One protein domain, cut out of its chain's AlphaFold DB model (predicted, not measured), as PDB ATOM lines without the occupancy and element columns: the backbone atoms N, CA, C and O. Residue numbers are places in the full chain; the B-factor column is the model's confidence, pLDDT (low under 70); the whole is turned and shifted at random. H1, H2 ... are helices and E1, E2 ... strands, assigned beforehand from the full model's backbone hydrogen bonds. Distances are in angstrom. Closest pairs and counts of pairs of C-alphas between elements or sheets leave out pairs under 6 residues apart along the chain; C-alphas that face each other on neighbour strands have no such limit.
ATOM      1  N   ASP A   3     -38.367 -13.005 -17.373       71.12
ATOM      2  CA  ASP A   3     -38.050 -13.013 -18.808       71.12
ATOM      3  C   ASP A   3     -36.628 -13.516 -19.104       71.12
ATOM      4  O   ASP A   3     -36.390 -14.175 -20.107       71.12
ATOM      5  N   PHE A   4     -35.676 -13.301 -18.187       76.25
ATOM      6  CA  PHE A   4     -34.298 -13.782 -18.352       76.25
ATOM      7  C   PHE A   4     -34.188 -15.308 -18.398       76.25
ATOM      8  O   PHE A   4     -33.375 -15.834 -19.150       76.25
ATOM      9  N   ASP A   5     -34.983 -16.010 -17.592       79.88
ATOM     10  CA  ASP A   5     -34.993 -17.476 -17.594       79.88
ATOM     11  C   ASP A   5     -35.905 -18.026 -18.697       79.88
ATOM     12  O   ASP A   5     -35.627 -19.078 -19.269       79.88
ATOM     13  N   ALA A   6     -36.988 -17.307 -19.010       77.75
ATOM     14  CA  ALA A   6     -37.935 -17.687 -20.051       77.75
ATOM     15  C   ALA A   6     -37.312 -17.596 -21.450       77.75
ATOM     16  O   ALA A   6     -37.488 -18.501 -22.260       77.75
ATOM     17  N   GLU A   7     -36.520 -16.556 -21.707       73.12
ATOM     18  CA  GLU A   7     -35.989 -16.239 -23.034       73.12
ATOM     19  C   GLU A   7     -34.518 -16.639 -23.227       73.12
ATOM     20  O   GLU A   7     -33.803 -16.129 -24.098       73.12
ATOM     21  N   LYS A   8     -34.025 -17.560 -22.395       83.31
ATOM     22  CA  LYS A   8     -32.667 -18.085 -22.534       83.31
ATOM     23  C   LYS A   8     -32.521 -18.883 -23.834       83.31
ATOM     24  O   LYS A   8     -33.446 -19.590 -24.240       83.31
ATOM     25  N   PRO A   9     -31.352 -18.811 -24.491       82.38
ATOM     26  CA  PRO A   9     -31.115 -19.574 -25.703       82.38
ATOM     27  C   PRO A   9     -31.184 -21.080 -25.434       82.38
ATOM     28  O   PRO A   9     -30.850 -21.555 -24.348       82.38
ATOM     29  N   PHE A  10     -31.559 -21.849 -26.453       82.19
ATOM     30  CA  PHE A  10     -31.861 -23.273 -26.359       82.19
ATOM     31  C   PHE A  10     -30.693 -24.096 -25.802       82.19
ATOM     32  O   PHE A  10     -30.899 -25.076 -25.091       82.19
ATOM     33  N   HIS A  11     -29.444 -23.698 -26.053       83.94
ATOM     34  CA  HIS A  11     -28.277 -24.368 -25.471       83.94
ATOM     35  C   HIS A  11     -28.176 -24.184 -23.944       83.94
ATOM     36  O   HIS A  11     -27.657 -25.057 -23.258       83.94
ATOM     37  N   ALA A  12     -28.718 -23.092 -23.400       88.00
ATOM     38  CA  ALA A  12     -28.763 -22.793 -21.971       88.00
ATOM     39  C   ALA A  12     -30.055 -23.288 -21.292       88.00
ATOM     40  O   ALA A  12     -30.266 -23.029 -20.108       88.00
ATOM     41  N   ARG A  13     -30.925 -24.019 -22.007       89.75
ATOM     42  CA  ARG A  13     -32.261 -24.416 -21.524       89.75
ATOM     43  C   ARG A  13     -32.262 -25.182 -20.191       89.75
ATOM     44  O   ARG A  13     -33.214 -25.066 -19.428       89.75
ATOM     45  N   HIS A  14     -31.191 -25.915 -19.878       92.88
ATOM     46  CA  HIS A  14     -31.038 -26.669 -18.624       92.88
ATOM     47  C   HIS A  14     -30.248 -25.920 -17.536       92.88
ATOM     48  O   HIS A  14     -29.761 -26.534 -16.594       92.88
ATOM     49  N   ARG A  15     -30.106 -24.595 -17.642       93.38
ATOM     50  CA  ARG A  15     -29.471 -23.759 -16.619       93.38
ATOM     51  C   ARG A  15     -30.517 -22.937 -15.878       93.38
ATOM     52  O   ARG A  15     -31.346 -22.298 -16.520       93.38
ATOM     53  N   VAL A  16     -30.469 -22.922 -14.550       93.25
ATOM     54  CA  VAL A  16     -31.309 -22.054 -13.714       93.25
ATOM     55  C   VAL A  16     -30.715 -20.644 -13.690       93.25
ATOM     56  O   VAL A  16     -29.588 -20.453 -13.227       93.25
ATOM     57  N   GLU A  17     -31.459 -19.634 -14.154       89.56
ATOM     58  CA  GLU A  17     -30.973 -18.249 -14.193       89.56
ATOM     59  C   GLU A  17     -31.953 -17.254 -13.557       89.56
ATOM     60  O   GLU A  17     -32.996 -16.914 -14.105       89.56
ATOM     61  N   PHE A  18     -31.619 -16.716 -12.378       90.88
ATOM     62  CA  PHE A  18     -32.429 -15.642 -11.760       90.88
ATOM     63  C   PHE A  18     -31.908 -14.222 -12.014       90.88
ATOM     64  O   PHE A  18     -32.507 -13.281 -11.500       90.88
ATOM     65  N   ALA A  19     -30.832 -14.056 -12.794       87.38
ATOM     66  CA  ALA A  19     -30.219 -12.755 -13.095       87.38
ATOM     67  C   ALA A  19     -29.923 -11.901 -11.838       87.38
ATOM     68  O   ALA A  19     -30.261 -10.723 -11.776       87.38
ATOM     69  N   GLY A  20     -29.368 -12.525 -10.792       88.12
ATOM     70  CA  GLY A  20     -29.026 -11.861  -9.524       88.12
ATOM     71  C   GLY A  20     -30.218 -11.428  -8.658       88.12
ATOM     72  O   GLY A  20     -30.023 -10.806  -7.620       88.12
ATOM     73  N   ARG A  21     -31.460 -11.738  -9.054       91.88
ATOM     74  CA  ARG A  21     -32.662 -11.357  -8.300       91.88
ATOM     75  C   ARG A  21     -32.879 -12.295  -7.110       91.88
ATOM     76  O   ARG A  21     -33.197 -13.464  -7.308       91.88
ATOM     77  N   THR A  22     -32.807 -11.747  -5.897       95.06
ATOM     78  CA  THR A  22     -32.930 -12.482  -4.617       95.06
ATOM     79  C   THR A  22     -34.151 -12.073  -3.779       95.06
ATOM     80  O   THR A  22     -34.261 -12.417  -2.604       95.06
ATOM     81  N   GLY A  23     -35.106 -11.339  -4.366       93.69
ATOM     82  CA  GLY A  23     -36.279 -10.822  -3.645       93.69
ATOM     83  C   GLY A  23     -37.140 -11.909  -2.990       93.69
ATOM     84  O   GLY A  23     -37.606 -11.720  -1.873       93.69
ATOM     85  N   TYR A  24     -37.286 -13.070  -3.638       94.50
ATOM     86  CA  TYR A  24     -38.028 -14.210  -3.088       94.50
ATOM     87  C   TYR A  24     -37.382 -14.748  -1.798       94.50
ATOM     88  O   TYR A  24     -38.076 -14.961  -0.808       94.50
ATOM     89  N   ALA A  25     -36.049 -14.882  -1.782       95.06
ATOM     90  CA  ALA A  25     -35.296 -15.315  -0.611       95.06
ATOM     91  C   ALA A  25     -35.404 -14.285   0.519       95.06
ATOM     92  O   ALA A  25     -35.643 -14.649   1.664       95.06
ATOM     93  N   ARG A  26     -35.333 -12.986   0.190       94.69
ATOM     94  CA  ARG A  26     -35.518 -11.898   1.162       94.69
ATOM     95  C   ARG A  26     -36.877 -11.960   1.856       94.69
ATOM     96  O   ARG A  26     -36.944 -11.800   3.071       94.69
ATOM     97  N   VAL A  27     -37.948 -12.177   1.094       94.88
ATOM     98  CA  VAL A  27     -39.311 -12.275   1.638       94.88
ATOM     99  C   VAL A  27     -39.452 -13.505   2.535       94.88
ATOM    100  O   VAL A  27     -39.971 -13.383   3.639       94.88
ATOM    101  N   ALA A  28     -38.944 -14.659   2.099       94.31
ATOM    102  CA  ALA A  28     -39.011 -15.893   2.880       94.31
ATOM    103  C   ALA A  28     -38.220 -15.804   4.195       94.31
ATOM    104  O   ALA A  28     -38.727 -16.205   5.240       94.31
ATOM    105  N   VAL A  29     -37.010 -15.227   4.156       94.69
ATOM    106  CA  VAL A  29     -36.180 -14.978   5.347       94.69
ATOM    107  C   VAL A  29     -36.900 -14.042   6.312       94.69
ATOM    108  O   VAL A  29     -37.052 -14.384   7.478       94.69
ATOM    109  N   ARG A  30     -37.429 -12.912   5.822       93.12
ATOM    110  CA  ARG A  30     -38.176 -11.951   6.650       93.12
ATOM    111  C   ARG A  30     -39.377 -12.584   7.351       93.12
ATOM    112  O   ARG A  30     -39.675 -12.244   8.491       93.12
ATOM    113  N   ALA A  31     -40.085 -13.459   6.646       92.38
ATOM    114  CA  ALA A  31     -41.270 -14.135   7.158       92.38
ATOM    115  C   ALA A  31     -40.945 -15.386   7.996       92.38
ATOM    116  O   ALA A  31     -41.856 -15.945   8.599       92.38
ATOM    117  N   GLY A  32     -39.688 -15.844   8.030       92.44
ATOM    118  CA  GLY A  32     -39.298 -17.076   8.720       92.44
ATOM    119  C   GLY A  32     -39.934 -18.345   8.136       92.44
ATOM    120  O   GLY A  32     -40.131 -19.319   8.857       92.44
ATOM    121  N   VAL A  33     -40.286 -18.350   6.843       94.31
ATOM    122  CA  VAL A  33     -40.962 -19.485   6.182       94.31
ATOM    123  C   VAL A  33     -40.024 -20.225   5.225       94.31
ATOM    124  O   VAL A  33     -39.168 -19.591   4.603       94.31
ATOM    125  N   PRO A  34     -40.170 -21.552   5.060       95.56
ATOM    126  CA  PRO A  34     -39.376 -22.305   4.097       95.56
ATOM    127  C   PRO A  34     -39.810 -22.017   2.652       95.56
ATOM    128  O   PRO A  34     -40.956 -21.650   2.381       95.56
ATOM    129  N   ILE A  35     -38.902 -22.232   1.701       96.94
ATOM    130  CA  ILE A  35     -39.164 -22.075   0.263       96.94
ATOM    131  C   ILE A  35     -39.368 -23.460  -0.343       96.94
ATOM    132  O   ILE A  35     -38.498 -24.306  -0.191       96.94
ATOM    133  N   CYS A  36     -40.469 -23.696  -1.061       97.31
ATOM    134  CA  CYS A  36     -40.700 -24.938  -1.810       97.31
ATOM    135  C   CYS A  36     -40.351 -24.729  -3.296       97.31
ATOM    136  O   CYS A  36     -41.136 -24.106  -4.019       97.31
ATOM    137  N   PRO A  37     -39.178 -25.180  -3.782       96.88
ATOM    138  CA  PRO A  37     -38.787 -24.953  -5.165       96.88
ATOM    139  C   PRO A  37     -39.552 -25.881  -6.113       96.88
ATOM    140  O   PRO A  37     -39.702 -27.075  -5.856       96.88
ATOM    141  N   VAL A  38     -39.970 -25.348  -7.260       96.56
ATOM    142  CA  VAL A  38     -40.586 -26.125  -8.342       96.56
ATOM    143  C   VAL A  38     -39.717 -26.003  -9.585       96.56
ATOM    144  O   VAL A  38     -39.369 -24.901 -10.004       96.56
ATOM    145  N   VAL A  39     -39.352 -27.142 -10.167       95.94
ATOM    146  CA  VAL A  39     -38.492 -27.224 -11.350       95.94
ATOM    147  C   VAL A  39     -39.274 -27.842 -12.496       95.94
ATOM    148  O   VAL A  39     -39.928 -28.869 -12.324       95.94
ATOM    149  N   SER A  40     -39.184 -27.240 -13.678       93.75
ATOM    150  CA  SER A  40     -39.751 -27.774 -14.913       93.75
ATOM    151  C   SER A  40     -38.663 -27.985 -15.966       93.75
ATOM    152  O   SER A  40     -37.674 -27.257 -16.028       93.75
ATOM    153  N   VAL A  41     -38.838 -29.008 -16.800       93.19
ATOM    154  CA  VAL A  41     -38.003 -29.280 -17.978       93.19
ATOM    155  C   VAL A  41     -38.905 -29.581 -19.172       93.19
ATOM    156  O   VAL A  41     -39.983 -30.152 -19.002       93.19
ATOM    157  N   GLY A  42     -38.470 -29.203 -20.373       88.00
ATOM    158  CA  GLY A  42     -39.211 -29.410 -21.622       88.00
ATOM    159  C   GLY A  42     -40.010 -28.197 -22.099       88.00
ATOM    160  O   GLY A  42     -40.279 -28.094 -23.287       88.00
ATOM    161  N   ALA A  43     -40.310 -27.223 -21.233       86.25
ATOM    162  CA  ALA A  43     -41.033 -26.011 -21.643       86.25
ATOM    163  C   ALA A  43     -40.276 -25.215 -22.730       86.25
ATOM    164  O   ALA A  43     -40.864 -24.811 -23.729       86.25
ATOM    165  N   HIS A  44     -38.950 -25.082 -22.594       85.31
ATOM    166  CA  HIS A  44     -38.068 -24.462 -23.596       85.31
ATOM    167  C   HIS A  44     -37.866 -25.296 -24.871       85.31
ATOM    168  O   HIS A  44     -37.143 -24.870 -25.764       85.31
ATOM    169  N   GLU A  45     -38.447 -26.495 -24.963       83.00
ATOM    170  CA  GLU A  45     -38.408 -27.316 -26.181       83.00
ATOM    171  C   GLU A  45     -39.598 -27.019 -27.104       83.00
ATOM    172  O   GLU A  45     -39.528 -27.301 -28.297       83.00
ATOM    173  N   GLY A  46     -40.668 -26.412 -26.574       72.94
ATOM    174  CA  GLY A  46     -41.819 -25.966 -27.360       72.94
ATOM    175  C   GLY A  46     -41.498 -24.804 -28.302       72.94
ATOM    176  O   GLY A  46     -42.177 -24.640 -29.313       72.94
ATOM    177  N   LEU A  47     -40.455 -24.024 -28.002       72.38
ATOM    178  CA  LEU A  47     -40.010 -22.888 -28.804       72.38
ATOM    179  C   LEU A  47     -38.481 -22.811 -28.807       72.38
ATOM    180  O   LEU A  47     -37.850 -22.620 -27.767       72.38
ATOM    181  N   PHE A  48     -37.876 -22.942 -29.984       70.31
ATOM    182  CA  PHE A  48     -36.425 -22.895 -30.128       70.31
ATOM    183  C   PHE A  48     -35.937 -21.449 -30.161       70.31
ATOM    184  O   PHE A  48     -35.938 -20.790 -31.201       70.31
ATOM    185  N   ILE A  49     -35.473 -20.969 -29.011       69.50
ATOM    186  CA  ILE A  49     -34.815 -19.669 -28.894       69.50
ATOM    187  C   ILE A  49     -33.349 -19.839 -29.290       69.50
ATOM    188  O   ILE A  49     -32.563 -20.442 -28.565       69.50
ATOM    189  N   LEU A  50     -32.952 -19.334 -30.452       63.66
ATOM    190  CA  LEU A  50     -31.586 -19.480 -30.964       63.66
ATOM    191  C   LEU A  50     -30.624 -18.551 -30.225       63.66
ATOM    192  O   LEU A  50     -29.544 -18.957 -29.793       63.66
ATOM    193  N   THR A  51     -31.048 -17.307 -30.018       60.28
ATOM    194  CA  THR A  51     -30.339 -16.352 -29.169       60.28
ATOM    195  C   THR A  51     -31.344 -15.631 -28.292       60.28
ATOM    196  O   THR A  51     -32.401 -15.227 -28.773       60.28
ATOM    197  N   GLY A  52     -30.995 -15.410 -27.023       59.66
ATOM    198  CA  GLY A  52     -31.780 -14.513 -26.177       59.66
ATOM    199  C   GLY A  52     -31.707 -13.058 -26.658       59.66
ATOM    200  O   GLY A  52     -32.411 -12.217 -26.148       59.66
ATOM    201  N   GLY A  53     -30.834 -12.678 -27.602       57.94
ATOM    202  CA  GLY A  53     -30.859 -11.334 -28.201       57.94
ATOM    203  C   GLY A  53     -30.698 -10.143 -27.238       57.94
ATOM    204  O   GLY A  53     -30.907  -9.002 -27.631       57.94
ATOM    205  N   GLN A  54     -30.269 -10.359 -25.990       59.25
ATOM    206  CA  GLN A  54     -30.098  -9.312 -24.967       59.25
ATOM    207  C   GLN A  54     -29.099  -8.219 -25.384       59.25
ATOM    208  O   GLN A  54     -29.228  -7.059 -24.986       59.25
ATOM    209  N   ARG A  55     -28.073  -8.588 -26.167       53.91
ATOM    210  CA  ARG A  55     -27.102  -7.647 -26.752       53.91
ATOM    211  C   ARG A  55     -27.734  -6.803 -27.857       53.91
ATOM    212  O   ARG A  55     -27.482  -5.607 -27.917       53.91
ATOM    213  N   LEU A  56     -28.590  -7.411 -28.670       54.16
ATOM    214  CA  LEU A  56     -29.286  -6.753 -29.768       54.16
ATOM    215  C   LEU A  56     -30.396  -5.823 -29.254       54.16
ATOM    216  O   LEU A  56     -30.478  -4.677 -29.681       54.16
ATOM    217  N   ALA A  57     -31.164  -6.256 -28.249       56.12
ATOM    218  CA  ALA A  57     -32.150  -5.423 -27.563       56.12
ATOM    219  C   ALA A  57     -31.505  -4.168 -26.950       56.12
ATOM    220  O   ALA A  57     -32.010  -3.058 -27.126       56.12
ATOM    221  N   ARG A  58     -30.348  -4.323 -26.284       58.22
ATOM    222  CA  ARG A  58     -29.571  -3.192 -25.751       58.22
ATOM    223  C   ARG A  58     -29.002  -2.292 -26.847       58.22
ATOM    224  O   ARG A  58     -29.106  -1.079 -26.703       58.22
ATOM    225  N   ALA A  59     -28.460  -2.858 -27.926       58.56
ATOM    226  CA  ALA A  59     -27.939  -2.087 -29.057       58.56
ATOM    227  C   ALA A  59     -29.031  -1.254 -29.755       58.56
ATOM    228  O   ALA A  59     -28.780  -0.124 -30.154       58.56
ATOM    229  N   LEU A  60     -30.259  -1.777 -29.834       58.03
ATOM    230  CA  LEU A  60     -31.408  -1.099 -30.444       58.03
ATOM    231  C   LEU A  60     -32.163  -0.162 -29.478       58.03
ATOM    232  O   LEU A  60     -33.143   0.469 -29.868       58.03
ATOM    233  N   GLY A  61     -31.760  -0.074 -28.204       57.72
ATOM    234  CA  GLY A  61     -32.413   0.783 -27.203       57.72
ATOM    235  C   GLY A  61     -33.861   0.392 -26.855       57.72
ATOM    236  O   GLY A  61     -34.559   1.145 -26.168       57.72
ATOM    237  N   LEU A  62     -34.312  -0.791 -27.282       56.84
ATOM    238  CA  LEU A  62     -35.668  -1.318 -27.078       56.84
ATOM    239  C   LEU A  62     -36.088  -1.417 -25.594       56.84
ATOM    240  O   LEU A  62     -37.239  -1.076 -25.300       56.84
ATOM    241  N   PRO A  63     -35.192  -1.735 -24.631       58.81
ATOM    242  CA  PRO A  63     -35.537  -1.747 -23.210       58.81
ATOM    243  C   PRO A  63     -36.023  -0.391 -22.683       58.81
ATOM    244  O   PRO A  63     -36.846  -0.350 -21.774       58.81
ATOM    245  N   ARG A  64     -35.532   0.722 -23.251       58.47
ATOM    246  CA  ARG A  64     -35.927   2.086 -22.859       58.47
ATOM    247  C   ARG A  64     -37.163   2.588 -23.600       58.47
ATOM    248  O   ARG A  64     -37.896   3.388 -23.036       58.47
ATOM    249  N   ARG A  65     -37.387   2.143 -24.840       56.56
ATOM    250  CA  ARG A  65     -38.494   2.633 -25.681       56.56
ATOM    251  C   ARG A  65     -39.798   1.864 -25.477       56.56
ATOM    252  O   ARG A  65     -40.849   2.484 -25.433       56.56
ATOM    253  N   ILE A  66     -39.727   0.542 -25.331       57.56
ATOM    254  CA  ILE A  66     -40.915  -0.333 -25.292       57.56
ATOM    255  C   ILE A  66     -40.879  -1.360 -24.146       57.56
ATOM    256  O   ILE A  66     -41.625  -2.330 -24.164       57.56
ATOM    257  N   ARG A  67     -39.998  -1.173 -23.147       57.19
ATOM    258  CA  ARG A  67     -39.772  -2.097 -22.009       57.19
ATOM    259  C   ARG A  67     -39.456  -3.550 -22.399       57.19
ATOM    260  O   ARG A  67     -39.492  -4.433 -21.548       57.19
ATOM    261  N   LEU A  68     -39.069  -3.793 -23.649       51.81
ATOM    262  CA  LEU A  68     -38.686  -5.112 -24.138       51.81
ATOM    263  C   LEU A  68     -37.216  -5.366 -23.776       51.81
ATOM    264  O   LEU A  68     -36.310  -4.770 -24.362       51.81
ATOM    265  N   GLN A  69     -36.967  -6.190 -22.755       51.44
ATOM    266  CA  GLN A  69     -35.606  -6.422 -22.243       51.44
ATOM    267  C   GLN A  69     -34.789  -7.385 -23.111       51.44
ATOM    268  O   GLN A  69     -33.561  -7.441 -23.005       51.44
ATOM    269  N   VAL A  70     -35.472  -8.132 -23.971       53.75
ATOM    270  CA  VAL A  70     -34.940  -9.283 -24.678       53.75
ATOM    271  C   VAL A  70     -35.602  -9.308 -26.066       53.75
ATOM    272  O   VAL A  70     -36.796  -9.048 -26.186       53.75
ATOM    273  N   PHE A  71     -34.815  -9.478 -27.133       55.06
ATOM    274  CA  PHE A  71     -35.316  -9.543 -28.515       55.06
ATOM    275  C   PHE A  71     -34.920 -10.902 -29.095       55.06
ATOM    276  O   PHE A  71     -33.864 -11.017 -29.725       55.06
ATOM    277  N   PRO A  72     -35.686 -11.958 -28.790       56.28
ATOM    278  CA  PRO A  72     -35.270 -13.314 -29.085       56.28
ATOM    279  C   PRO A  72     -35.342 -13.583 -30.591       56.28
ATOM    280  O   PRO A  72     -36.281 -13.183 -31.283       56.28
ATOM    281  N   PHE A  73     -34.325 -14.281 -31.092       60.28
ATOM    282  CA  PHE A  73     -34.316 -14.838 -32.442       60.28
ATOM    283  C   PHE A  73     -34.786 -16.286 -32.341       60.28
ATOM    284  O   PHE A  73     -34.148 -17.080 -31.640       60.28
ATOM    285  N   MET A  74     -35.919 -16.613 -32.962       62.56
ATOM    286  CA  MET A  74     -36.635 -17.867 -32.710       62.56
ATOM    287  C   MET A  74     -36.947 -18.613 -34.003       62.56
ATOM    288  O   MET A  74     -37.165 -18.006 -35.054       62.56
ATOM    289  N   LEU A  75     -36.977 -19.940 -33.899       60.31
ATOM    290  CA  LEU A  75     -37.469 -20.832 -34.942       60.31
ATOM    291  C   LEU A  75     -38.931 -21.176 -34.618       60.31
ATOM    292  O   LEU A  75     -39.197 -21.835 -33.607       60.31
ATOM    293  N   CYS A  76     -39.872 -20.708 -35.437       61.28
ATOM    294  CA  CYS A  76     -41.314 -20.853 -35.212       61.28
ATOM    295  C   CYS A  76     -41.929 -21.684 -36.351       61.28
ATOM    296  O   CYS A  76     -41.464 -21.626 -37.481       61.28
ATOM    297  N   LEU A  77     -42.993 -22.447 -36.112       59.69
ATOM    298  CA  LEU A  77     -43.804 -22.998 -37.208       59.69
ATOM    299  C   LEU A  77     -45.067 -22.145 -37.395       59.69
ATOM    300  O   LEU A  77     -45.642 -21.717 -36.389       59.69
ATOM    301  N   PRO A  78     -45.525 -21.905 -38.642       52.97
ATOM    302  CA  PRO A  78     -44.939 -22.330 -39.925       52.97
ATOM    303  C   PRO A  78     -43.747 -21.482 -40.416       52.97
ATOM    304  O   PRO A  78     -43.049 -21.892 -41.341       52.97
ATOM    305  N   TRP A  79     -43.493 -20.313 -39.824       59.84
ATOM    306  CA  TRP A  79     -42.439 -19.397 -40.275       59.84
ATOM    307  C   TRP A  79     -41.071 -19.762 -39.695       59.84
ATOM    308  O   TRP A  79     -40.729 -19.318 -38.601       59.84
ATOM    309  N   VAL A  80     -40.296 -20.529 -40.474       60.69
ATOM    310  CA  VAL A  80     -38.967 -21.094 -40.151       60.69
ATOM    311  C   VAL A  80     -38.092 -20.176 -39.292       60.69
ATOM    312  O   VAL A  80     -37.420 -20.651 -38.387       60.69
ATOM    313  N   VAL A  81     -38.090 -18.865 -39.533       62.69
ATOM    314  CA  VAL A  81     -37.319 -17.904 -38.741       62.69
ATOM    315  C   VAL A  81     -38.166 -16.664 -38.465       62.69
ATOM    316  O   VAL A  81     -38.718 -16.081 -39.397       62.69
ATOM    317  N   PHE A  82     -38.224 -16.223 -37.204       62.31
ATOM    318  CA  PHE A  82     -38.930 -15.000 -36.812       62.31
ATOM    319  C   PHE A  82     -38.101 -14.121 -35.858       62.31
ATOM    320  O   PHE A  82     -37.322 -14.612 -35.036       62.31
ATOM    321  N   TRP A  83     -38.274 -12.801 -35.984       56.25
ATOM    322  CA  TRP A  83     -37.624 -11.764 -35.176       56.25
ATOM    323  C   TRP A  83     -38.655 -11.092 -34.255       56.25
ATOM    324  O   TRP A  83     -39.569 -10.431 -34.742       56.25
ATOM    325  N   GLY A  84     -38.486 -11.206 -32.934       60.38
ATOM    326  CA  GLY A  84     -39.401 -10.618 -31.942       60.38
ATOM    327  C   GLY A  84     -40.536 -11.563 -31.516       60.38
ATOM    328  O   GLY A  84     -40.505 -12.733 -31.884       60.38
ATOM    329  N   PRO A  85     -41.528 -11.108 -30.722       56.97
ATOM    330  CA  PRO A  85     -42.654 -11.936 -30.290       56.97
ATOM    331  C   PRO A  85     -43.569 -12.239 -31.490       56.97
ATOM    332  O   PRO A  85     -44.165 -11.308 -32.037       56.97
ATOM    333  N   PRO A  86     -43.679 -13.496 -31.949       57.34
ATOM    334  CA  PRO A  86     -44.509 -13.822 -33.100       57.34
ATOM    335  C   PRO A  86     -45.995 -13.630 -32.768       57.34
ATOM    336  O   PRO A  86     -46.436 -14.096 -31.717       57.34
ATOM    337  N   PRO A  87     -46.790 -12.994 -33.655       55.81
ATOM    338  CA  PRO A  87     -48.228 -12.812 -33.435       55.81
ATOM    339  C   PRO A  87     -48.975 -14.152 -33.381       55.81
ATOM    340  O   PRO A  87     -49.995 -14.263 -32.710       55.81
ATOM    341  N   PHE A  88     -48.431 -15.182 -34.041       60.59
ATOM    342  CA  PHE A  88     -48.933 -16.550 -34.028       60.59
ATOM    343  C   PHE A  88     -47.740 -17.510 -34.056       60.59
ATOM    344  O   PHE A  88     -47.054 -17.620 -35.072       60.59
ATOM    345  N   TYR A  89     -47.469 -18.193 -32.944       63.31
ATOM    346  CA  TYR A  89     -46.565 -19.342 -32.925       63.31
ATOM    347  C   TYR A  89     -47.322 -20.560 -32.426       63.31
ATOM    348  O   TYR A  89     -48.064 -20.482 -31.448       63.31
ATOM    349  N   LEU A  90     -47.131 -21.688 -33.105       68.38
ATOM    350  CA  LEU A  90     -47.598 -22.969 -32.608       68.38
ATOM    351  C   LEU A  90     -46.426 -23.635 -31.875       68.38
ATOM    352  O   LEU A  90     -45.459 -24.023 -32.538       68.38
ATOM    353  N   PRO A  91     -46.453 -23.726 -30.532       71.69
ATOM    354  CA  PRO A  91     -45.402 -24.420 -29.812       71.69
ATOM    355  C   PRO A  91     -45.379 -25.887 -30.237       71.69
ATOM    356  O   PRO A  91     -46.422 -26.504 -30.466       71.69
ATOM    357  N   LEU A  92     -44.180 -26.454 -30.337       79.62
ATOM    358  CA  LEU A  92     -44.038 -27.870 -30.638       79.62
ATOM    359  C   LEU A  92     -44.700 -28.710 -29.534       79.62
ATOM    360  O   LEU A  92     -44.609 -28.354 -28.352       79.62
ATOM    361  N   PRO A  93     -45.337 -29.838 -29.892       80.12
ATOM    362  CA  PRO A  93     -45.874 -30.766 -28.912       80.12
ATOM    363  C   PRO A  93     -44.702 -31.393 -28.152       80.12
ATOM    364  O   PRO A  93     -44.036 -32.297 -28.655       80.12
ATOM    365  N   THR A  94     -44.424 -30.874 -26.956       85.19
ATOM    366  CA  THR A  94     -43.290 -31.294 -26.130       85.19
ATOM    367  C   THR A  94     -43.734 -31.827 -24.785       85.19
ATOM    368  O   THR A  94     -44.713 -31.371 -24.192       85.19
ATOM    369  N   GLN A  95     -43.005 -32.819 -24.278       88.94
ATOM    370  CA  GLN A  95     -43.253 -33.326 -22.938       88.94
ATOM    371  C   GLN A  95     -42.684 -32.350 -21.905       88.94
ATOM    372  O   GLN A  95     -41.465 -32.222 -21.768       88.94
ATOM    373  N   ILE A  96     -43.556 -31.755 -21.094       90.56
ATOM    374  CA  ILE A  96     -43.154 -30.963 -19.929       90.56
ATOM    375  C   ILE A  96     -43.169 -31.865 -18.694       90.56
ATOM    376  O   ILE A  96     -44.149 -32.551 -18.411       90.56
ATOM    377  N   THR A  97     -42.066 -31.897 -17.952       92.44
ATOM    378  CA  THR A  97     -41.984 -32.611 -16.671       92.44
ATOM    379  C   THR A  97     -41.733 -31.605 -15.565       92.44
ATOM    380  O   THR A  97     -40.763 -30.855 -15.634       92.44
ATOM    381  N   ILE A  98     -42.593 -31.605 -14.548       95.12
ATOM    382  CA  ILE A  98     -42.530 -30.695 -13.403       95.12
ATOM    383  C   ILE A  98     -42.252 -31.515 -12.144       95.12
ATOM    384  O   ILE A  98     -42.778 -32.616 -11.986       95.12
ATOM    385  N   ARG A  99     -41.413 -30.992 -11.252       96.12
ATOM    386  CA  ARG A  99     -41.089 -31.595  -9.961       96.12
ATOM    387  C   ARG A  99     -41.099 -30.524  -8.878       96.12
ATOM    388  O   ARG A  99     -40.329 -29.569  -8.952       96.12
ATOM    389  N   ALA A 100     -41.939 -30.715  -7.867       97.38
ATOM    390  CA  ALA A 100     -41.817 -30.006  -6.599       97.38
ATOM    391  C   ALA A 100     -40.695 -30.649  -5.771       97.38
ATOM    392  O   ALA A 100     -40.578 -31.877  -5.733       97.38
ATOM    393  N   LEU A 101     -39.844 -29.828  -5.164       97.81
ATOM    394  CA  LEU A 101     -38.723 -30.266  -4.336       97.81
ATOM    395  C   LEU A 101     -39.055 -30.121  -2.845       97.81
ATOM    396  O   LEU A 101     -39.957 -29.359  -2.493       97.81
ATOM    397  N   PRO A 102     -38.325 -30.826  -1.960       97.81
ATOM    398  CA  PRO A 102     -38.446 -30.617  -0.525       97.81
ATOM    399  C   PRO A 102     -38.245 -29.141  -0.143       97.81
ATOM    400  O   PRO A 102     -37.451 -28.450  -0.794       97.81
ATOM    401  N   PRO A 103     -38.933 -28.652   0.904       97.50
ATOM    402  CA  PRO A 103     -38.775 -27.279   1.357       97.50
ATOM    403  C   PRO A 103     -37.334 -26.990   1.792       97.50
ATOM    404  O   PRO A 103     -36.743 -27.758   2.549       97.50
ATOM    405  N   VAL A 104     -36.792 -25.861   1.342       96.62
ATOM    406  CA  VAL A 104     -35.511 -25.314   1.792       96.62
ATOM    407  C   VAL A 104     -35.781 -24.414   3.001       96.62
ATOM    408  O   VAL A 104     -36.469 -23.394   2.852       96.62
ATOM    409  N   PRO A 105     -35.303 -24.778   4.200       93.88
ATOM    410  CA  PRO A 105     -35.489 -23.971   5.397       93.88
ATOM    411  C   PRO A 105     -34.645 -22.692   5.341       93.88
ATOM    412  O   PRO A 105     -33.484 -22.697   4.939       93.88
ATOM    413  N   THR A 106     -35.213 -21.574   5.788       89.94
ATOM    414  CA  THR A 106     -34.465 -20.314   5.924       89.94
ATOM    415  C   THR A 106     -33.627 -20.290   7.202       89.94
ATOM    416  O   THR A 106     -32.550 -19.693   7.213       89.94
ATOM    417  N   HIS A 107     -34.100 -20.974   8.254       80.69
ATOM    418  CA  HIS A 107     -33.547 -20.965   9.617       80.69
ATOM    419  C   HIS A 107     -33.437 -19.564  10.242       80.69
ATOM    420  O   HIS A 107     -32.710 -19.374  11.212       80.69
ATOM    421  N   ALA A 108     -34.161 -18.589   9.694       76.00
ATOM    422  CA  ALA A 108     -34.199 -17.230  10.206       76.00
ATOM    423  C   ALA A 108     -35.395 -17.066  11.146       76.00
ATOM    424  O   ALA A 108     -36.506 -17.498  10.825       76.00
ATOM    425  N   LEU A 109     -35.171 -16.421  12.292       73.50
ATOM    426  CA  LEU A 109     -36.273 -15.922  13.104       73.50
ATOM    427  C   LEU A 109     -36.982 -14.798  12.327       73.50
ATOM    428  O   LEU A 109     -36.301 -13.996  11.684       73.50
ATOM    429  N   PRO A 110     -38.326 -14.718  12.364       76.44
ATOM    430  CA  PRO A 110     -39.042 -13.599  11.764       76.44
ATOM    431  C   PRO A 110     -38.526 -12.276  12.339       76.44
ATOM    432  O   PRO A 110     -38.489 -12.110  13.557       76.44
ATOM    433  N   GLY A 111     -38.121 -11.337  11.484       69.38
ATOM    434  CA  GLY A 111     -37.498 -10.099  11.951       69.38
ATOM    435  C   GLY A 111     -36.449  -9.544  10.999       69.38
ATOM    436  O   GLY A 111     -36.663  -9.507   9.784       69.38
ATOM    437  N   GLU A 112     -35.347  -9.041  11.562       73.81
ATOM    438  CA  GLU A 112     -34.274  -8.407  10.796       73.81
ATOM    439  C   GLU A 112     -33.684  -9.350   9.745       73.81
ATOM    440  O   GLU A 112     -33.480 -10.544   9.961       73.81
ATOM    441  N   VAL A 113     -33.443  -8.792   8.560       83.94
ATOM    442  CA  VAL A 113     -33.015  -9.546   7.386       83.94
ATOM    443  C   VAL A 113     -31.554  -9.247   7.114       83.94
ATOM    444  O   VAL A 113     -31.221  -8.221   6.521       83.94
ATOM    445  N   GLU A 114     -30.684 -10.172   7.496       89.56
ATOM    446  CA  GLU A 114     -29.268 -10.092   7.158       89.56
ATOM    447  C   GLU A 114     -29.038 -10.429   5.681       89.56
ATOM    448  O   GLU A 114     -29.530 -11.434   5.154       89.56
ATOM    449  N   ALA A 115     -28.252  -9.594   4.997       90.88
ATOM    450  CA  ALA A 115     -27.947  -9.781   3.581       90.88
ATOM    451  C   ALA A 115     -27.222 -11.111   3.307       90.88
ATOM    452  O   ALA A 115     -27.491 -11.757   2.292       90.88
ATOM    453  N   GLU A 116     -26.354 -11.540   4.226       91.88
ATOM    454  CA  GLU A 116     -25.638 -12.816   4.152       91.88
ATOM    455  C   GLU A 116     -26.597 -14.008   4.224       91.88
ATOM    456  O   GLU A 116     -26.540 -14.905   3.381       91.88
ATOM    457  N   THR A 117     -27.563 -13.970   5.146       92.06
ATOM    458  CA  THR A 117     -28.600 -15.001   5.265       92.06
ATOM    459  C   THR A 117     -29.440 -15.105   3.988       92.06
ATOM    460  O   THR A 117     -29.682 -16.209   3.494       92.06
ATOM    461  N   VAL A 118     -29.826 -13.975   3.383       94.75
ATOM    462  CA  VAL A 118     -30.547 -13.969   2.095       94.75
ATOM    463  C   VAL A 118     -29.706 -14.574   0.971       94.75
ATOM    464  O   VAL A 118     -30.232 -15.349   0.170       94.75
ATOM    465  N   ALA A 119     -28.417 -14.236   0.899       94.69
ATOM    466  CA  ALA A 119     -27.511 -14.758  -0.120       94.69
ATOM    467  C   ALA A 119     -27.296 -16.273   0.027       94.69
ATOM    468  O   ALA A 119     -27.344 -16.994  -0.970       94.69
ATOM    469  N   ARG A 120     -27.132 -16.765   1.262       94.88
ATOM    470  CA  ARG A 120     -27.020 -18.199   1.566       94.88
ATOM    471  C   ARG A 120     -28.266 -18.964   1.122       94.88
ATOM    472  O   ARG A 120     -28.141 -19.954   0.404       94.88
ATOM    473  N   VAL A 121     -29.455 -18.483   1.495       95.62
ATOM    474  CA  VAL A 121     -30.732 -19.112   1.116       95.62
ATOM    475  C   VAL A 121     -30.927 -19.100  -0.406       95.62
ATOM    476  O   VAL A 121     -31.314 -20.120  -0.974       95.62
ATOM    477  N   ASP A 122     -30.626 -17.990  -1.094       96.50
ATOM    478  CA  ASP A 122     -30.701 -17.933  -2.564       96.50
ATOM    479  C   ASP A 122     -29.755 -18.942  -3.230       96.50
ATOM    480  O   ASP A 122     -30.158 -19.665  -4.147       96.50
ATOM    481  N   ALA A 123     -28.509 -19.017  -2.758       96.25
ATOM    482  CA  ALA A 123     -27.518 -19.949  -3.277       96.25
ATOM    483  C   ALA A 123     -27.959 -21.406  -3.085       96.25
ATOM    484  O   ALA A 123     -27.862 -22.207  -4.017       96.25
ATOM    485  N   GLU A 124     -28.494 -21.743  -1.911       96.94
ATOM    486  CA  GLU A 124     -28.998 -23.079  -1.601       96.94
ATOM    487  C   GLU A 124     -30.181 -23.466  -2.495       96.94
ATOM    488  O   GLU A 124     -30.138 -24.517  -3.144       96.94
ATOM    489  N   VAL A 125     -31.187 -22.590  -2.617       97.44
ATOM    490  CA  VAL A 125     -32.358 -22.807  -3.484       97.44
ATOM    491  C   VAL A 125     -31.930 -23.023  -4.936       97.44
ATOM    492  O   VAL A 125     -32.342 -23.992  -5.577       97.44
ATOM    493  N   ARG A 126     -31.056 -22.165  -5.467       96.69
ATOM    494  CA  ARG A 126     -30.540 -22.313  -6.835       96.69
ATOM    495  C   ARG A 126     -29.784 -23.623  -7.026       96.69
ATOM    496  O   ARG A 126     -29.938 -24.273  -8.057       96.69
ATOM    497  N   SER A 127     -29.005 -24.027  -6.029       97.44
ATOM    498  CA  SER A 127     -28.214 -25.256  -6.044       97.44
ATOM    499  C   SER A 127     -29.097 -26.512  -6.077       97.44
ATOM    500  O   SER A 127     -28.868 -27.402  -6.902       97.44
ATOM    501  N   VAL A 128     -30.151 -26.581  -5.251       97.94
ATOM    502  CA  VAL A 128     -31.102 -27.713  -5.276       97.94
ATOM    503  C   VAL A 128     -31.909 -27.751  -6.572       97.94
ATOM    504  O   VAL A 128     -32.105 -28.828  -7.138       97.94
ATOM    505  N   MET A 129     -32.321 -26.587  -7.086       97.81
ATOM    506  CA  MET A 129     -33.044 -26.495  -8.354       97.81
ATOM    507  C   MET A 129     -32.182 -26.955  -9.528       97.81
ATOM    508  O   MET A 129     -32.662 -27.722 -10.361       97.81
ATOM    509  N   GLN A 130     -30.911 -26.538  -9.578       97.56
ATOM    510  CA  GLN A 130     -29.994 -26.935 -10.645       97.56
ATOM    511  C   GLN A 130     -29.737 -28.444 -10.622       97.56
ATOM    512  O   GLN A 130     -29.917 -29.094 -11.646       97.56
ATOM    513  N   ARG A 131     -29.448 -29.036  -9.452       98.00
ATOM    514  CA  ARG A 131     -29.285 -30.498  -9.332       98.00
ATOM    515  C   ARG A 131     -30.517 -31.268  -9.807       98.00
ATOM    516  O   ARG A 131     -30.398 -32.288 -10.486       98.00
ATOM    517  N   ALA A 132     -31.710 -30.793  -9.446       97.25
ATOM    518  CA  ALA A 132     -32.951 -31.409  -9.895       97.25
ATOM    519  C   ALA A 132     -33.128 -31.287 -11.414       97.25
ATOM    520  O   ALA A 132     -33.487 -32.272 -12.057       97.25
ATOM    521  N   LEU A 133     -32.835 -30.118 -11.989       96.25
ATOM    522  CA  LEU A 133     -32.902 -29.879 -13.429       96.25
ATOM    523  C   LEU A 133     -31.915 -30.765 -14.200       96.25
ATOM    524  O   LEU A 133     -32.302 -31.394 -15.186       96.25
ATOM    525  N   ASP A 134     -30.682 -30.905 -13.715       96.25
ATOM    526  CA  ASP A 134     -29.665 -31.791 -14.290       96.25
ATOM    527  C   ASP A 134     -30.145 -33.251 -14.277       96.25
ATOM    528  O   ASP A 134     -30.165 -33.928 -15.306       96.25
ATOM    529  N   SER A 135     -30.656 -33.717 -13.134       95.00
ATOM    530  CA  SER A 135     -31.225 -35.064 -12.984       95.00
ATOM    531  C   SER A 135     -32.431 -35.308 -13.904       95.00
ATOM    532  O   SER A 135     -32.587 -36.386 -14.490       95.00
ATOM    533  N   MET A 136     -33.312 -34.316 -14.040       93.12
ATOM    534  CA  MET A 136     -34.515 -34.410 -14.866       93.12
ATOM    535  C   MET A 136     -34.192 -34.353 -16.359       93.12
ATOM    536  O   MET A 136     -34.871 -35.018 -17.143       93.12
ATOM    537  N   SER A 137     -33.166 -33.593 -16.742       92.25
ATOM    538  CA  SER A 137     -32.723 -33.429 -18.127       92.25
ATOM    539  C   SER A 137     -31.891 -34.605 -18.643       92.25
ATOM    540  O   SER A 137     -31.893 -34.874 -19.846       92.25
ATOM    541  N   HIS A 138     -31.243 -35.360 -17.751       90.62
ATOM    542  CA  HIS A 138     -30.435 -36.512 -18.132       90.62
ATOM    543  C   HIS A 138     -31.251 -37.551 -18.925       90.62
ATOM    544  O   HIS A 138     -32.333 -37.979 -18.501       90.62
ATOM    545  N   GLY A 139     -30.733 -37.946 -20.091       84.81
ATOM    546  CA  GLY A 139     -31.361 -38.920 -20.988       84.81
ATOM    547  C   GLY A 139     -32.663 -38.456 -21.656       84.81
ATOM    548  O   GLY A 139     -33.394 -39.299 -22.176       84.81
ATOM    549  N   ARG A 140     -32.989 -37.156 -21.626       88.81
ATOM    550  CA  ARG A 140     -34.101 -36.602 -22.412       88.81
ATOM    551  C   ARG A 140     -33.686 -36.413 -23.868       88.81
ATOM    552  O   ARG A 140     -32.598 -35.915 -24.150       88.81
ATOM    553  N   VAL A 141     -34.588 -36.758 -24.777       86.31
ATOM    554  CA  VAL A 141     -34.486 -36.427 -26.199       86.31
ATOM    555  C   VAL A 141     -35.252 -35.120 -26.421       86.31
ATOM    556  O   VAL A 141     -36.400 -35.040 -25.985       86.31
ATOM    557  N   PRO A 142     -34.661 -34.096 -27.064       82.12
ATOM    558  CA  PRO A 142     -35.368 -32.851 -27.358       82.12
ATOM    559  C   PRO A 142     -36.714 -33.092 -28.052       82.12
ATOM    560  O   PRO A 142     -36.803 -33.958 -28.922       82.12
ATOM    561  N   VAL A 143     -37.741 -32.323 -27.677       80.81
ATOM    562  CA  VAL A 143     -39.139 -32.388 -28.151       80.81
ATOM    563  C   VAL A 143     -39.888 -33.625 -27.645       80.81
ATOM    564  O   VAL A 143     -41.020 -33.525 -27.181       80.81
ATOM    565  N   LEU A 144     -39.253 -34.793 -27.659       82.50
ATOM    566  CA  LEU A 144     -39.875 -36.066 -27.283       82.50
ATOM    567  C   LEU A 144     -39.853 -36.342 -25.774       82.50
ATOM    568  O   LEU A 144     -40.605 -37.182 -25.287       82.50
ATOM    569  N   GLY A 145     -38.992 -35.651 -25.027       84.88
ATOM    570  CA  GLY A 145     -38.849 -35.810 -23.588       84.88
ATOM    571  C   GLY A 145     -38.149 -37.104 -23.172       84.88
ATOM    572  O   GLY A 145     -37.168 -37.536 -23.780       84.88
ATOM    573  N   ARG A 146     -38.592 -37.702 -22.059       83.81
ATOM    574  CA  ARG A 146     -37.962 -38.902 -21.488       83.81
ATOM    575  C   ARG A 146     -38.704 -40.144 -21.969       83.81
ATOM    576  O   ARG A 146     -39.750 -40.500 -21.436       83.81
TER     577      ARG A 146
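AT A GLANCE: This is residues 3 to 146 of the 182 residues of an uncharacterized protein of Polyangiaceae bacterium (UniProt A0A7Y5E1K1). A flat arch: the long helix H5 runs beside a two-strand ribbon, E1 and E4, with H2 packed on its first part; a second ribbon, E2 and E3, and the small helices H3 and H4 form the other limb. H1 lies inside the arch, near the mean of the C-alphas. The 144 printed residues include H1 H2 E1 E2 H3 H4 E3 E4 H5 in that order, mixed in class, with under half of the residues in named elements; both sheets are antiparallel. The whole is only just loose, close to compact, with a radius of gyration of the C-alphas of 17.8 A and spans of 54 by 41 by 20 A.

HOW THE PARTS SIT: E1, residues 38 to 41, and E4, residues 97 to 100, are antiparallel at 165 degrees; N 39 and O 99, 2.9 A apart, are within hydrogen-bond range. The closest C-alphas of E1 and H5, residues 115 to 137, are Val 39 and Met 129, 6.3 A. With residues 117 to 122 alone, H5 touches H2, residues 23 to 31, at a steep tilt of 60 degrees, opposite ways; the closest C-alphas are Arg 26 and Val 118, 5.5 A. E2, residues 48 to 51, and E3, residues 73 to 75, are antiparallel at 154 degrees, with N 50 and O 73 at 2.8 A. H3, residues 54 to 59, and H4, residues 62 to 65, are close but not clearly touching: the closest C-alphas, Ala 57 and Pro 63, are 6.6 A apart. H1, residues 3 to 6, touches no helix. Every O i to N i+4 pair is within hydrogen-bond range in H2, H3 and H5; H1 and H4 are too short for one.

IN THESE COORDINATES: H1 begins at C-alpha 3 (-38.050, -13.013, -18.808). H5 measures 32.5 A, ending at C-alpha 137 (-32.723, -33.429, -18.127); H2 measures 12.4 A and E1 10.5 A.

THE WHOLE: The C-alphas farthest apart, Pro 78 and Leu 109, are 54.1 A apart. The printed part has no cut. The links H1 to H2, E3 to E4 and E4 to H5 are long. Residues 49 to 90 and residue 111 are under 70 in pLDDT.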